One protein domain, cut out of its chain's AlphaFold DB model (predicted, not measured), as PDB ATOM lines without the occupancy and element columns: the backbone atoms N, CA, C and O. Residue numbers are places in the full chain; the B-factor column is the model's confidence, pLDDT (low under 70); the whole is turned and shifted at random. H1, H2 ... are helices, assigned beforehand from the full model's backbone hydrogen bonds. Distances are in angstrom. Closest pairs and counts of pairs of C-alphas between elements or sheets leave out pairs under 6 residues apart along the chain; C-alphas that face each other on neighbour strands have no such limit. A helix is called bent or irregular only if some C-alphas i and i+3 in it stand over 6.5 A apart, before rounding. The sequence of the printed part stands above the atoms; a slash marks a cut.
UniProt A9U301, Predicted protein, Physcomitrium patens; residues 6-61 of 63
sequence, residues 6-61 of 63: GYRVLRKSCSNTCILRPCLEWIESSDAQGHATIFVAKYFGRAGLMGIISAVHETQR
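Overview. This is residues 6 to 61 of the 63 residues of the protein "Predicted protein" of Physcomitrium patens (UniProt A9U301). The main picture is one long helix, H3, bent into an L whose two arms, H3a and H3b, are about perpendicular and meet at a corner. The short helix H2 lies at the open side of the L, near H3a, while the short helix H1 packs on H3a, and the long loop of residues 10 to 21, whose C-alphas lie 4 to 14 A from the mean of all C-alphas, passes over one side of the L from H1 to H2. The printed part has 56 residues with three named helices, in the order H1, H2, H3, and no named strand; the class is all helix. The whole is compact, with a radius of gyration of the C-alphas of 10.7 A, and rounded, spanning 26 by 23 by 19 A.

Arrangement. Start at H1, residues 6 to 9, and look from there to H3, residues 30 to 55. H3 was assigned as one helix by its hydrogen bonds but is bent, with C-alphas 43 and 46 standing 9.1 A apart; its arms are H3a, residues 30 to 43, and H3b, residues 46 to 55. H1 touches H3a, which meets it with residues 33 to 38 alone; the closest C-alphas are those of Gly 6 and Thr 37, 5.4 A apart. Next along the printed part comes H2, residues 22 to 25. H2 and H3a are close but not clearly touching, the closest C-alphas being those of Leu 24 and Gln 33 at 5.9 A. H1 and H2 are also close but not clearly touching, with the C-alphas of Gly 6 and Leu 24 the closest at 7.6 A. H3a and H3b only just touch, and only at the corner, with 3 pairs of C-alphas within 8 A; the closest are those of Ala 41 and Leu 49, 5.8 A apart. Their lines are about perpendicular, at 81 degrees. H3b is apart from both H1 and H2. In H3a and H3b every O i to N i+4 pair is within hydrogen-bond range; H1 and H2 are too short for such a pair, and each has its 1 O i to N i+3 pair within range.

Along the chain. Find C-alpha 6 at (188.097, 155.734, 202.818), where H1 begins; it is 5.3 A long, as is H2. From C-alpha 30 at (188.685, 162.296, 208.920), H3a runs 20.6 A to Tyr 43. Residues 44 and 45 belong to neither arm. H3b then runs 14.4 A from Arg 46 to C-alpha 55 at (176.179, 151.451, 190.231).

Size, cuts and confidence. Look to Asn 16 and Tyr 43 for the two C-alphas farthest apart, 26.6 A. The printed part has no cut. The link from H1 to H2 is long, with 12 residues, and that from H2 to H3 is tight, with 4. The mean pLDDT of the printed part is 93.7, and no printed residue is under 70.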
ATOM      1  N   GLY A   6     188.657 157.046 203.127       95.88
ATOM      2  CA  GLY A   6     188.097 155.734 202.818       95.88
ATOM      3  C   GLY A   6     189.081 154.798 202.108       95.88
ATOM      4  O   GLY A   6     189.287 153.668 202.540       95.88
ATOM      5  N   TYR A   7     189.769 155.249 201.052       95.94
ATOM      6  CA  TYR A   7     190.771 154.407 200.377       95.94
ATOM      7  C   TYR A   7     192.001 154.146 201.253       95.94
ATOM      8  O   TYR A   7     192.568 153.055 201.180       95.94
ATOM      9  N   ARG A   8     192.376 155.100 202.121       95.31
ATOM     10  CA  ARG A   8     193.422 154.914 203.138       95.31
ATOM     11  C   ARG A   8     193.086 153.742 204.062       95.31
ATOM     12  O   ARG A   8     193.891 152.824 204.187       95.31
ATOM     13  N   VAL A   9     191.882 153.726 204.629       95.38
ATOM     14  CA  VAL A   9     191.392 152.630 205.480       95.38
ATOM     15  C   VAL A   9     191.308 151.306 204.717       95.38
ATOM     16  O   VAL A   9     191.723 150.265 205.221       95.38
ATOM     17  N   LEU A  10     190.823 151.331 203.474       94.94
ATOM     18  CA  LEU A  10     190.703 150.139 202.628       94.94
ATOM     19  C   LEU A  10     192.041 149.649 202.054       94.94
ATOM     20  O   LEU A  10     192.036 148.699 201.257       94.94
ATOM     21  N   ARG A  11     193.156 150.308 202.402       94.06
ATOM     22  CA  ARG A  11     194.504 150.065 201.865       94.06
ATOM     23  C   ARG A  11     194.504 149.975 200.331       94.06
ATOM     24  O   ARG A  11     195.108 149.078 199.748       94.06
ATOM     25  N   LYS A  12     193.765 150.873 199.668       92.88
ATOM     26  CA  LYS A  12     193.639 150.963 198.204       92.88
ATOM     27  C   LYS A  12     194.336 152.227 197.697       92.88
ATOM     28  O   LYS A  12     194.211 153.287 198.305       92.88
ATOM     29  N   SER A  13     195.044 152.128 196.571       92.44
ATOM     30  CA  SER A  13     195.642 153.304 195.925       92.44
ATOM     31  C   SER A  13     194.556 154.279 195.467       92.44
ATOM     32  O   SER A  13     193.548 153.872 194.884       92.44
ATOM     33  N   CYS A  14     194.752 155.564 195.755       94.31
ATOM     34  CA  CYS A  14     193.803 156.629 195.463       94.31
ATOM     35  C   CYS A  14     194.359 157.538 194.365       94.31
ATOM     36  O   CYS A  14     195.480 158.031 194.466       94.31
ATOM     37  N   SER A  15     193.558 157.768 193.329       92.81
ATOM     38  CA  SER A  15     193.880 158.597 192.165       92.81
ATOM     39  C   SER A  15     192.925 159.795 192.067       92.81
ATOM     40  O   SER A  15     192.055 160.004 192.920       92.81
ATOM     41  N   ASN A  16     193.059 160.576 190.990       89.50
ATOM     42  CA  ASN A  16     192.084 161.607 190.622       89.50
ATOM     43  C   ASN A  16     190.694 161.034 190.309       89.50
ATOM     44  O   ASN A  16     189.716 161.752 190.438       89.50
ATOM     45  N   THR A  17     190.613 159.752 189.953       89.38
ATOM     46  CA  THR A  17     189.382 159.031 189.600       89.38
ATOM     47  C   THR A  17     188.794 158.259 190.790       89.38
ATOM     48  O   THR A  17     188.123 157.241 190.630       89.38
ATOM     49  N   CYS A  18     189.085 158.693 192.020       92.31
ATOM     50  CA  CYS A  18     188.607 158.022 193.224       92.31
ATOM     51  C   CYS A  18     187.094 158.203 193.405       92.31
ATOM     52  O   CYS A  18     186.647 159.222 193.922       92.31
ATOM     53  N   ILE A  19     186.326 157.163 193.080       92.38
ATOM     54  CA  ILE A  19     184.856 157.161 193.176       92.38
ATOM     55  C   ILE A  19     184.304 157.303 194.602       92.38
ATOM     56  O   ILE A  19     183.143 157.648 194.765       92.38
ATOM     57  N   LEU A  20     185.111 157.011 195.631       93.50
ATOM     58  CA  LEU A  20     184.689 157.089 197.036       93.50
ATOM     59  C   LEU A  20     184.882 158.492 197.624       93.50
ATOM     60  O   LEU A  20     184.289 158.800 198.648       93.50
ATOM     61  N   ARG A  21     185.737 159.326 197.017       93.38
ATOM     62  CA  ARG A  21     186.081 160.642 197.569       93.38
ATOM     63  C   ARG A  21     184.857 161.569 197.682       93.38
ATOM     64  O   ARG A  21     184.650 162.025 198.801       93.38
ATOM     65  N   PRO A  22     184.023 161.756 196.639       92.12
ATOM     66  CA  PRO A  22     182.843 162.623 196.740       92.12
ATOM     67  C   PRO A  22     181.890 162.164 197.851       92.12
ATOM     68  O   PRO A  22     181.431 162.945 198.672       92.12
ATOM     69  N   CYS A  23     181.724 160.843 197.998       92.38
ATOM     70  CA  CYS A  23     180.848 160.255 199.012       92.38
ATOM     71  C   CYS A  23     181.280 160.511 200.467       92.38
ATOM     72  O   CYS A  23     180.528 160.174 201.380       92.38
ATOM     73  N   LEU A  24     182.487 161.037 200.687       93.56
ATOM     74  CA  LEU A  24     183.050 161.322 202.004       93.56
ATOM     75  C   LEU A  24     183.249 162.821 202.257       93.56
ATOM     76  O   LEU A  24     183.475 163.185 203.405       93.56
ATOM     77  N   GLU A  25     183.192 163.676 201.229       91.62
ATOM     78  CA  GLU A  25     183.529 165.106 201.335       91.62
ATOM     79  C   GLU A  25     182.576 165.878 202.256       91.62
ATOM     80  O   GLU A  25     183.021 166.764 202.983       91.62
ATOM     81  N   TRP A  26     181.313 165.456 202.341       91.62
ATOM     82  CA  TRP A  26     180.322 166.022 203.263       91.62
ATOM     83  C   TRP A  26     180.543 165.647 204.744       91.62
ATOM     84  O   TRP A  26     179.900 166.215 205.625       91.62
ATOM     85  N   ILE A  27     181.431 164.692 205.047       95.00
ATOM     86  CA  ILE A  27     181.755 164.284 206.420       95.00
ATOM     87  C   ILE A  27     183.019 165.028 206.858       95.00
ATOM     88  O   ILE A  27     184.119 164.692 206.425       95.00
ATOM     89  N   GLU A  28     182.888 166.002 207.755       94.19
ATOM     90  CA  GLU A  28     183.996 166.894 208.138       94.19
ATOM     91  C   GLU A  28     185.182 166.169 208.802       94.19
ATOM     92  O   GLU A  28     186.346 166.452 208.516       94.19
ATOM     93  N   SER A  29     184.904 165.212 209.693       97.06
ATOM     94  CA  SER A  29     185.945 164.510 210.450       97.06
ATOM     95  C   SER A  29     186.584 163.378 209.640       97.06
ATOM     96  O   SER A  29     185.903 162.464 209.162       97.06
ATOM     97  N   SER A  30     187.919 163.373 209.562       95.44
ATOM     98  CA  SER A  30     188.685 162.296 208.920       95.44
ATOM     99  C   SER A  30     188.442 160.930 209.555       95.44
ATOM    100  O   SER A  30     188.371 159.923 208.845       95.44
ATOM    101  N   ASP A  31     188.282 160.899 210.877       96.81
ATOM    102  CA  ASP A  31     188.016 159.672 211.623       96.81
ATOM    103  C   ASP A  31     186.593 159.187 211.355       96.81
ATOM    104  O   ASP A  31     186.382 157.997 211.127       96.81
ATOM    105  N   ALA A  32     185.623 160.105 211.276       97.81
ATOM    106  CA  ALA A  32     184.252 159.770 210.900       97.81
ATOM    107  C   ALA A  32     184.176 159.193 209.475       97.81
ATOM    108  O   ALA A  32     183.534 158.162 209.271       97.81
ATOM    109  N   GLN A  33     184.896 159.773 208.504       97.25
ATOM    110  CA  GLN A  33     185.006 159.216 207.148       97.25
ATOM    111  C   GLN A  33     185.582 157.793 207.155       97.25
ATOM    112  O   GLN A  33     185.101 156.904 206.441       97.25
ATOM    113  N   GLY A  34     186.625 157.572 207.960       97.06
ATOM    114  CA  GLY A  34     187.245 156.265 208.134       97.06
ATOM    115  C   GLY A  34     186.269 155.246 208.717       97.06
ATOM    116  O   GLY A  34     186.039 154.203 208.105       97.06
ATOM    117  N   HIS A  35     185.641 155.565 209.850       97.75
ATOM    118  CA  HIS A  35     184.676 154.695 210.524       97.75
ATOM    119  C   HIS A  35     183.460 154.373 209.654       97.75
ATOM    120  O   HIS A  35     183.091 153.204 209.561       97.75
ATOM    121  N   ALA A  36     182.889 155.359 208.956       96.56
ATOM    122  CA  ALA A  36     181.794 155.135 208.014       96.56
ATOM    123  C   ALA A  36     182.209 154.158 206.902       96.56
ATOM    124  O   ALA A  36     181.483 153.212 206.591       96.56
ATOM    125  N   THR A  37     183.420 154.319 206.357       96.81
ATOM    126  CA  THR A  37     183.946 153.407 205.333       96.81
ATOM    127  C   THR A  37     184.129 151.985 205.872       96.81
ATOM    128  O   THR A  37     183.712 151.035 205.208       96.81
ATOM    129  N   ILE A  38     184.732 151.815 207.060       96.38
ATOM    130  CA  ILE A  38     184.902 150.491 207.695       96.38
ATOM    131  C   ILE A  38     183.546 149.850 207.934       96.38
ATOM    132  O   ILE A  38     183.379 148.673 207.630       96.38
ATOM    133  N   PHE A  39     182.596 150.615 208.472       96.31
ATOM    134  CA  PHE A  39     181.258 150.138 208.775       96.31
ATOM    135  C   PHE A  39     180.618 149.537 207.525       96.31
ATOM    136  O   PHE A  39     180.353 148.339 207.498       96.31
ATOM    137  N   VAL A  40     180.490 150.305 206.440       95.38
ATOM    138  CA  VAL A  40     179.872 149.810 205.198       95.38
ATOM    139  C   VAL A  40     180.670 148.640 204.600       95.38
ATOM    140  O   VAL A  40     180.087 147.632 204.199       95.38
ATOM    141  N   ALA A  41     182.006 148.713 204.598       96.31
ATOM    142  CA  ALA A  41     182.857 147.632 204.096       96.31
ATOM    143  C   ALA A  41     182.760 146.341 204.925       96.31
ATOM    144  O   ALA A  41     182.973 145.261 204.379       96.31
ATOM    145  N   LYS A  42     182.443 146.425 206.221       96.25
ATOM    146  CA  LYS A  42     182.246 145.260 207.092       96.25
ATOM    147  C   LYS A  42     180.963 144.502 206.744       96.25
ATOM    148  O   LYS A  42     180.969 143.280 206.819       96.25
ATOM    149  N   TYR A  43     179.904 145.204 206.335       95.06
ATOM    150  CA  TYR A  43     178.629 144.582 205.950       95.06
ATOM    151  C   TYR A  43     178.627 144.070 204.505       95.06
ATOM    152  O   TYR A  43     178.210 142.945 204.257       95.06
ATOM    153  N   PHE A  44     179.116 144.867 203.549       95.50
ATOM    154  CA  PHE A  44     179.055 144.525 202.118       95.50
ATOM    155  C   PHE A  44     180.348 143.910 201.566       95.50
ATOM    156  O   PHE A  44     180.412 143.500 200.405       95.50
ATOM    157  N   GLY A  45     181.417 143.882 202.360       95.44
ATOM    158  CA  GLY A  45     182.755 143.591 201.866       95.44
ATOM    159  C   GLY A  45     183.314 144.713 200.983       95.44
ATOM    160  O   GLY A  45     182.627 145.648 200.563       95.44
ATOM    161  N   ARG A  46     184.605 144.610 200.650       94.25
ATOM    162  CA  ARG A  46     185.287 145.594 199.785       94.25
ATOM    163  C   ARG A  46     184.700 145.624 198.373       94.25
ATOM    164  O   ARG A  46     184.554 146.702 197.802       94.25
ATOM    165  N   ALA A  47     184.384 144.455 197.814       94.25
ATOM    166  CA  ALA A  47     183.811 144.339 196.475       94.25
ATOM    167  C   ALA A  47     182.384 144.903 196.425       94.25
ATOM    168  O   ALA A  47     182.088 145.691 195.531       94.25
ATOM    169  N   GLY A  48     181.544 144.583 197.417       95.69
ATOM    170  CA  GLY A  48     180.177 145.098 197.499       95.69
ATOM    171  C   GLY A  48     180.126 146.614 197.676       95.69
ATOM    172  O   GLY A  48     179.408 147.277 196.935       95.69
ATOM    173  N   LEU A  49     180.963 147.184 198.555       94.94
ATOM    174  CA  LEU A  49     181.097 148.641 198.695       94.94
ATOM    175  C   LEU A  49     181.414 149.320 197.350       94.94
ATOM    176  O   LEU A  49     180.770 150.296 196.975       94.94
ATOM    177  N   MET A  50     182.404 148.804 196.615       93.19
ATOM    178  CA  MET A  50     182.789 149.384 195.323       93.19
ATOM    179  C   MET A  50     181.702 149.191 194.264       93.19
ATOM    180  O   MET A  50     181.478 150.101 193.468       93.19
ATOM    181  N   GLY A  51     181.028 148.039 194.263       94.75
ATOM    182  CA  GLY A  51     179.920 147.743 193.359       94.75
ATOM    183  C   GLY A  51     178.759 148.714 193.541       94.75
ATOM    184  O   GLY A  51     178.335 149.334 192.569       94.75
ATOM    185  N   ILE A  52     178.310 148.920 194.783       91.62
ATOM    186  CA  ILE A  52     177.189 149.819 195.097       91.62
ATOM    187  C   ILE A  52     177.508 151.255 194.675       91.62
ATOM    188  O   ILE A  52     176.702 151.883 193.998       91.62
ATOM    189  N   ILE A  53     178.699 151.768 195.003       92.69
ATOM    190  CA  ILE A  53     179.087 153.130 194.600       92.69
ATOM    191  C   ILE A  53     179.150 153.252 193.074       92.69
ATOM    192  O   ILE A  53     178.666 154.234 192.517       92.69
ATOM    193  N   SER A  54     179.721 152.255 192.391       92.56
ATOM    194  CA  SER A  54     179.877 152.279 190.930       92.56
ATOM    195  C   SER A  54     178.544 152.170 190.184       92.56
ATOM    196  O   SER A  54     178.454 152.659 189.064       92.56
ATOM    197  N   ALA A  55     177.521 151.571 190.799       94.12
ATOM    198  CA  ALA A  55     176.179 151.451 190.231       94.12
ATOM    199  C   ALA A  55     175.385 152.771 190.244       94.12
ATOM    200  O   ALA A  55     174.420 152.909 189.496       94.12
ATOM    201  N   VAL A  56     175.782 153.744 191.073       90.81
ATOM    202  CA  VAL A  56     175.146 155.070 191.143       90.81
ATOM    203  C   VAL A  56     175.850 156.023 190.180       90.81
ATOM    204  O   VAL A  56     177.080 156.123 190.213       90.81
ATOM    205  N   HIS A  57     175.095 156.741 189.342       89.12
ATOM    206  CA  HIS A  57     175.655 157.746 188.433       89.12
ATOM    207  C   HIS A  57     176.310 158.891 189.220       89.12
ATOM    208  O   HIS A  57     175.835 159.260 190.291       89.12
ATOM    209  N   GLU A  58     177.394 159.476 188.706       84.62
ATOM    210  CA  GLU A  58     178.182 160.475 189.448       84.62
ATOM    211  C   GLU A  58     177.349 161.690 189.879       84.62
ATOM    212  O   GLU A  58     177.470 162.131 191.015       84.62
ATOM    213  N   THR A  59     176.412 162.142 189.039       86.94
ATOM    214  CA  THR A  59     175.498 163.262 189.346       86.94
ATOM    215  C   THR A  59     174.506 162.978 190.479       86.94
ATOM    216  O   THR A  59     173.800 163.884 190.907       86.94
ATOM    217  N   GLN A  60     174.395 161.725 190.920       86.62
ATOM    218  CA  GLN A  60     173.511 161.293 192.005       86.62
ATOM    219  C   GLN A  60     174.287 160.946 193.280       86.62
ATOM    220  O   GLN A  60     173.679 160.628 194.302       86.62
ATOM    221  N   ARG A  61     175.625 160.961 193.231       84.75
ATOM    222  CA  ARG A  61     176.446 160.754 194.423       84.75
ATOM    223  C   ARG A  61     176.512 162.071 195.202       84.75
ATOM    224  O   ARG A  61     176.620 163.122 194.575       84.75
TER     225      ARG A  61